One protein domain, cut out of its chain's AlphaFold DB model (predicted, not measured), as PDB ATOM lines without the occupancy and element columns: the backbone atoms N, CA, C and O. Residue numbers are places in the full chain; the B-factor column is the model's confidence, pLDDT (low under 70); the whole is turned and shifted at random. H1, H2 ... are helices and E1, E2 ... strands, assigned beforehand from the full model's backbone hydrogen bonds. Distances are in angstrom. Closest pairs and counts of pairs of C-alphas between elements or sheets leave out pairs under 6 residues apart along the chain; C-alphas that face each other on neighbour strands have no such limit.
ATOM      1  N   GLY A  51      -4.986  27.555  22.689       87.56
ATOM      2  CA  GLY A  51      -3.860  27.768  21.787       87.56
ATOM      3  C   GLY A  51      -2.618  28.199  22.554       87.56
ATOM      4  O   GLY A  51      -2.715  28.757  23.647       87.56
ATOM      5  N   THR A  52      -1.448  27.929  21.989       87.94
ATOM      6  CA  THR A  52      -0.156  28.387  22.504       87.94
ATOM      7  C   THR A  52       0.352  29.543  21.652       87.94
ATOM      8  O   THR A  52       0.341  29.481  20.424       87.94
ATOM      9  N   PHE A  53       0.779  30.614  22.313       84.88
ATOM     10  CA  PHE A  53       1.316  31.809  21.676       84.88
ATOM     11  C   PHE A  53       2.805  31.921  21.991       84.88
ATOM     12  O   PHE A  53       3.199  31.768  23.142       84.88
ATOM     13  N   GLN A  54       3.621  32.199  20.977       86.75
ATOM     14  CA  GLN A  54       5.052  32.453  21.140       86.75
ATOM     15  C   GLN A  54       5.271  33.962  21.254       86.75
ATOM     16  O   GLN A  54       5.057  34.690  20.285       86.75
ATOM     17  N   LEU A  55       5.692  34.443  22.423       81.31
ATOM     18  CA  LEU A  55       6.077  35.840  22.624       81.31
ATOM     19  C   LEU A  55       7.527  35.888  23.097       81.31
ATOM     20  O   LEU A  55       7.834  35.478  24.211       81.31
ATOM     21  N   GLY A  56       8.427  36.377  22.241       80.19
ATOM     22  CA  GLY A  56       9.835  36.577  22.607       80.19
ATOM     23  C   GLY A  56      10.560  35.302  23.056       80.19
ATOM     24  O   GLY A  56      11.424  35.377  23.923       80.19
ATOM     25  N   GLY A  57      10.191  34.141  22.504       83.75
ATOM     26  CA  GLY A  57      10.753  32.835  22.878       83.75
ATOM     27  C   GLY A  57      10.083  32.163  24.082       83.75
ATOM     28  O   GLY A  57      10.546  31.112  24.514       83.75
ATOM     29  N   ILE A  58       9.008  32.748  24.621       84.56
ATOM     30  CA  ILE A  58       8.209  32.168  25.705       84.56
ATOM     31  C   ILE A  58       6.880  31.665  25.141       84.56
ATOM     32  O   ILE A  58       6.130  32.418  24.513       84.56
ATOM     33  N   GLU A  59       6.570  30.401  25.428       87.38
ATOM     34  CA  GLU A  59       5.275  29.792  25.145       87.38
ATOM     35  C   GLU A  59       4.253  30.162  26.216       87.38
ATOM     36  O   GLU A  59       4.374  29.783  27.381       87.38
ATOM     37  N   VAL A  60       3.210  30.878  25.809       89.62
ATOM     38  CA  VAL A  60       2.093  31.250  26.675       89.62
ATOM     39  C   VAL A  60       0.847  30.476  26.243       89.62
ATOM     40  O   VAL A  60       0.316  30.728  25.156       89.62
ATOM     41  N   PRO A  61       0.338  29.538  27.063       88.25
ATOM     42  CA  PRO A  61      -0.943  28.903  26.800       88.25
ATOM     43  C   PRO A  61      -2.076  29.892  27.086       88.25
ATOM     44  O   PRO A  61      -2.151  30.485  28.162       88.25
ATOM     45  N   ALA A  62      -2.999  30.039  26.143       87.88
ATOM     46  CA  ALA A  62      -4.188  30.858  26.310       87.88
ATOM     47  C   ALA A  62      -5.445  30.113  25.859       87.88
ATOM     48  O   ALA A  62      -5.418  29.162  25.075       87.88
ATOM     49  N   ARG A  63      -6.577  30.550  26.409       88.06
ATOM     50  CA  ARG A  63      -7.901  30.008  26.105       88.06
ATOM     51  C   ARG A  63      -8.711  31.039  25.349       88.06
ATOM     52  O   ARG A  63      -8.620  32.234  25.632       88.06
ATOM     53  N   TYR A  64      -9.520  30.557  24.419       86.75
ATOM     54  CA  TYR A  64     -10.474  31.390  23.721       86.75
ATOM     55  C   TYR A  64     -11.528  31.922  24.693       86.75
ATOM     56  O   TYR A  64     -12.070  31.177  25.512       86.75
ATOM     57  N   LYS A  65     -11.809  33.221  24.599       86.62
ATOM     58  CA  LYS A  65     -12.931  33.857  25.285       86.62
ATOM     59  C   LYS A  65     -14.056  34.038  24.278       86.62
ATOM     60  O   LYS A  65     -13.815  34.601  23.212       86.62
ATOM     61  N   LEU A  66     -15.248  33.572  24.641       84.31
ATOM     62  CA  LEU A  66     -16.435  33.698  23.805       84.31
ATOM     63  C   LEU A  66     -16.739  35.171  23.529       84.31
ATOM     64  O   LEU A  66     -16.614  36.023  24.416       84.31
ATOM     65  N   LYS A  67     -17.150  35.453  22.296       84.00
ATOM     66  CA  LYS A  67     -17.775  36.711  21.903       84.00
ATOM     67  C   LYS A  67     -19.287  36.603  22.091       84.00
ATOM     68  O   LYS A  67     -19.841  35.513  22.165       84.00
ATOM     69  N   ASP A  68     -19.957  37.751  22.125       78.75
ATOM     70  CA  ASP A  68     -21.413  37.832  22.322       78.75
ATOM     71  C   ASP A  68     -22.209  37.083  21.230       78.75
ATOM     72  O   ASP A  68     -23.258  36.508  21.489       78.75
ATOM     73  N   SER A  69     -21.658  37.016  20.012       80.44
ATOM     74  CA  SER A  69     -22.288  36.365  18.857       80.44
ATOM     75  C   SER A  69     -22.067  34.847  18.774       80.44
ATOM     76  O   SER A  69     -22.604  34.226  17.855       80.44
ATOM     77  N   ASP A  70     -21.260  34.248  19.656       82.25
ATOM     78  CA  ASP A  70     -20.956  32.815  19.588       82.25
ATOM     79  C   ASP A  70     -22.059  31.983  20.275       82.25
ATOM     80  O   ASP A  70     -22.522  32.346  21.361       82.25
ATOM     81  N   PRO A  71     -22.462  30.829  19.707       81.50
ATOM     82  CA  PRO A  71     -23.444  29.945  20.322       81.50
ATOM     83  C   PRO A  71     -22.865  29.293  21.582       81.50
ATOM     84  O   PRO A  71     -22.040  28.371  21.529       81.50
ATOM     85  N   TYR A  72     -23.332  29.758  22.736       86.56
ATOM     86  CA  TYR A  72     -22.866  29.310  24.038       86.56
ATOM     87  C   TYR A  72     -23.897  28.449  24.761       86.56
ATOM     88  O   TYR A  72     -25.098  28.519  24.515       86.56
ATOM     89  N   MET A  73     -23.399  27.672  25.711       82.75
ATOM     90  CA  MET A  73     -24.193  26.968  26.702       82.75
ATOM     91  C   MET A  73     -23.680  27.309  28.095       82.75
ATOM     92  O   MET A  73     -22.485  27.549  28.294       82.75
ATOM     93  N   GLU A  74     -24.586  27.335  29.064       80.81
ATOM     94  CA  GLU A  74     -24.230  27.542  30.461       80.81
ATOM     95  C   GLU A  74     -23.835  26.208  31.100       80.81
ATOM     96  O   GLU A  74     -24.636  25.285  31.228       80.81
ATOM     97  N   VAL A  75     -22.566  26.103  31.491       79.06
ATOM     98  CA  VAL A  75     -21.994  24.951  32.192       79.06
ATOM     99  C   VAL A  75     -21.647  25.397  33.610       79.06
ATOM    100  O   VAL A  75     -20.580  25.964  33.875       79.06
ATOM    101  N   GLY A  76     -22.577  25.168  34.538       79.56
ATOM    102  CA  GLY A  76     -22.487  25.699  35.900       79.56
ATOM    103  C   GLY A  76     -22.543  27.229  35.891       79.56
ATOM    104  O   GLY A  76     -23.532  27.801  35.460       79.56
ATOM    105  N   ASN A  77     -21.466  27.891  36.327       78.69
ATOM    106  CA  ASN A  77     -21.365  29.361  36.360       78.69
ATOM    107  C   ASN A  77     -20.550  29.942  35.186       78.69
ATOM    108  O   ASN A  77     -20.033  31.056  35.282       78.69
ATOM    109  N   ARG A  78     -20.332  29.173  34.110       79.94
ATOM    110  CA  ARG A  78     -19.501  29.574  32.962       79.94
ATOM    111  C   ARG A  78     -20.248  29.387  31.652       79.94
ATOM    112  O   ARG A  78     -21.078  28.494  31.536       79.94
ATOM    113  N   LYS A  79     -19.899  30.208  30.664       85.50
ATOM    114  CA  LYS A  79     -20.345  30.057  29.277       85.50
ATOM    115  C   LYS A  79     -19.272  29.303  28.500       85.50
ATOM    116  O   LYS A  79     -18.121  29.730  28.497       85.50
ATOM    117  N   GLU A  80     -19.648  28.199  27.873       86.38
ATOM    118  CA  GLU A  80     -18.764  27.355  27.060       86.38
ATOM    119  C   GLU A  80     -19.379  27.162  25.664       86.38
ATOM    120  O   GLU A  80     -20.580  27.375  25.483       86.38
ATOM    121  N   LEU A  81     -18.578  26.785  24.661       86.50
ATOM    122  CA  LEU A  81     -19.096  26.574  23.305       86.50
ATOM    123  C   LEU A  81     -19.950  25.305  23.251       86.50
ATOM    124  O   LEU A  81     -19.551  24.251  23.749       86.50
ATOM    125  N   SER A  82     -21.107  25.425  22.604       85.38
ATOM    126  CA  SER A  82     -22.121  24.366  22.497       85.38
ATOM    127  C   SER A  82     -21.987  23.480  21.254       85.38
ATOM    128  O   SER A  82     -22.689  22.482  21.144       85.38
ATOM    129  N   SER A  83     -21.119  23.835  20.302       86.62
ATOM    130  CA  SER A  83     -20.993  23.139  19.017       86.62
ATOM    131  C   SER A  83     -19.537  22.810  18.701       86.62
ATOM    132  O   SER A  83     -18.668  23.688  18.711       86.62
ATOM    133  N   GLU A  84     -19.289  21.541  18.371       88.12
ATOM    134  CA  GLU A  84     -17.987  21.052  17.913       88.12
ATOM    135  C   GLU A  84     -17.561  21.689  16.589       88.12
ATOM    136  O   GLU A  84     -16.424  22.146  16.458       88.12
ATOM    137  N   ASP A  85     -18.476  21.759  15.617       87.38
ATOM    138  CA  ASP A  85     -18.211  22.320  14.289       87.38
ATOM    139  C   ASP A  85     -17.737  23.767  14.385       87.38
ATOM    140  O   ASP A  85     -16.765  24.165  13.737       87.38
ATOM    141  N   HIS A  86     -18.369  24.548  15.263       84.81
ATOM    142  CA  HIS A  86     -17.960  25.924  15.504       84.81
ATOM    143  C   HIS A  86     -16.577  26.002  16.168       84.81
ATOM    144  O   HIS A  86     -15.752  26.839  15.783       84.81
ATOM    145  N   ALA A  87     -16.284  25.137  17.143       87.31
ATOM    146  CA  ALA A  87     -14.974  25.092  17.789       87.31
ATOM    147  C   ALA A  87     -13.860  24.727  16.785       87.31
ATOM    148  O   ALA A  87     -12.812  25.382  16.744       87.31
ATOM    149  N   ASN A  88     -14.110  23.747  15.912       89.31
ATOM    150  CA  ASN A  88     -13.195  23.348  14.843       89.31
ATOM    151  C   ASN A  88     -13.035  24.437  13.768       89.31
ATOM    152  O   ASN A  88     -11.916  24.703  13.309       89.31
ATOM    153  N   GLY A  89     -14.120  25.120  13.396       87.56
ATOM    154  CA  GLY A  89     -14.096  26.269  12.487       87.56
ATOM    155  C   GLY A  89     -13.242  27.419  13.026       87.56
ATOM    156  O   GLY A  89     -12.408  27.983  12.310       87.56
ATOM    157  N   LEU A  90     -13.363  27.715  14.319       87.12
ATOM    158  CA  LEU A  90     -12.560  28.737  14.984       87.12
ATOM    159  C   LEU A  90     -11.075  28.341  15.043       87.12
ATOM    160  O   LEU A  90     -10.205  29.119  14.650       87.12
ATOM    161  N   ALA A  91     -10.772  27.110  15.465       88.00
ATOM    162  CA  ALA A  91      -9.398  26.615  15.569       88.00
ATOM    163  C   ALA A  91      -8.687  26.520  14.206       88.00
ATOM    164  O   ALA A  91      -7.476  26.741  14.107       88.00
ATOM    165  N   SER A  92      -9.414  26.172  13.143       87.19
ATOM    166  CA  SER A  92      -8.868  26.138  11.780       87.19
ATOM    167  C   SER A  92      -8.633  27.543  11.217       87.19
ATOM    168  O   SER A  92      -7.603  27.772  10.581       87.19
ATOM    169  N   SER A  93      -9.517  28.502  11.511       85.94
ATOM    170  CA  SER A  93      -9.358  29.906  11.106       85.94
ATOM    171  C   SER A  93      -8.117  30.549  11.730       85.94
ATOM    172  O   SER A  93      -7.324  31.174  11.027       85.94
ATOM    173  N   VAL A  94      -7.889  30.328  13.029       84.38
ATOM    174  CA  VAL A  94      -6.711  30.867  13.734       84.38
ATOM    175  C   VAL A  94      -5.408  30.242  13.220       84.38
ATOM    176  O   VAL A  94      -4.448  30.965  12.967       84.38
ATOM    177  N   ARG A  95      -5.377  28.923  12.974       80.38
ATOM    178  CA  ARG A  95      -4.197  28.244  12.395       80.38
ATOM    179  C   ARG A  95      -3.827  28.740  10.998       80.38
ATOM    180  O   ARG A  95      -2.654  28.733  10.641       80.38
ATOM    181  N   ARG A  96      -4.812  29.137  10.188       73.62
ATOM    182  CA  ARG A  96      -4.556  29.727   8.865       73.62
ATOM    183  C   ARG A  96      -3.957  31.126   8.986       73.62
ATOM    184  O   ARG A  96      -3.029  31.438   8.251       73.62
ATOM    185  N   ALA A  97      -4.450  31.925   9.929       71.25
ATOM    186  CA  ALA A  97      -3.947  33.274  10.170       71.25
ATOM    187  C   ALA A  97      -2.506  33.295  10.708       71.25
ATOM    188  O   ALA A  97      -1.769  34.219  10.397       71.25
ATOM    189  N   SER A  98      -2.078  32.277  11.465       61.88
ATOM    190  CA  SER A  98      -0.712  32.201  12.008       61.88
ATOM    191  C   SER A  98       0.351  31.720  11.010       61.88
ATOM    192  O   SER A  98       1.511  31.588  11.390       61.88
ATOM    193  N   ARG A  99      -0.038  31.342   9.784       55.78
ATOM    194  CA  ARG A  99       0.865  30.798   8.751       55.78
ATOM    195  C   ARG A  99       1.239  31.826   7.670       55.78
ATOM    196  O   ARG A  99       1.860  31.442   6.683       55.78
TER     197      ARG A  99
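What this domain is: This is residues 51 to 99 of the 100 residues of an uncharacterized protein of Pseudomonas sp. JG-B (UniProt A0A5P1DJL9). Two separate strand hairpins, E1-E2 and E3-E4, lie at opposite ends of a loose frame, joined by an outstretched link, and helix H1 runs back from the second hairpin toward the first. The printed part has 49 residues, in the order E1, E2, E3, E4, H1, with two antiparallel two-stranded sheets; the class is mixed. It is loose, with a radius of gyration of the C-alphas of 13.0 A, and elongated, spanning 36 by 23 by 16 A.

Where its parts are: E1, residues 51 to 55, begins at C-alpha 51 (-3.860, 27.768, 21.787). E2 is residues 58 to 63, 16.3 A long; E3 is 72 to 75 and E4 78 to 81. H1, residues 84 to 97, is 20.2 A long and ends at C-alpha 97 (-3.947, 33.274, 10.170).

How they stand to each other: Hairpin E1 and E2 is antiparallel at 146 degrees, with N 53 and O 60 within hydrogen-bond range at 2.9 A. Hairpin E3 and E4 is antiparallel at 135 degrees, with N 73 and O 80 at 2.8 A. E2 and E3 are apart. The closest C-alphas of E4 and H1, Leu 81 and Ala 87, are 7.0 A apart. E1 and H1 are only just apart, at 8.4 A. In H1 every O i to N i+4 pair is within range.

The domain as a whole: The C-alphas farthest apart, Gly 56 and Gly 76, are 36.6 A apart. The printed part has no cut and no long link. Residues 98 to 99 have pLDDT under 70.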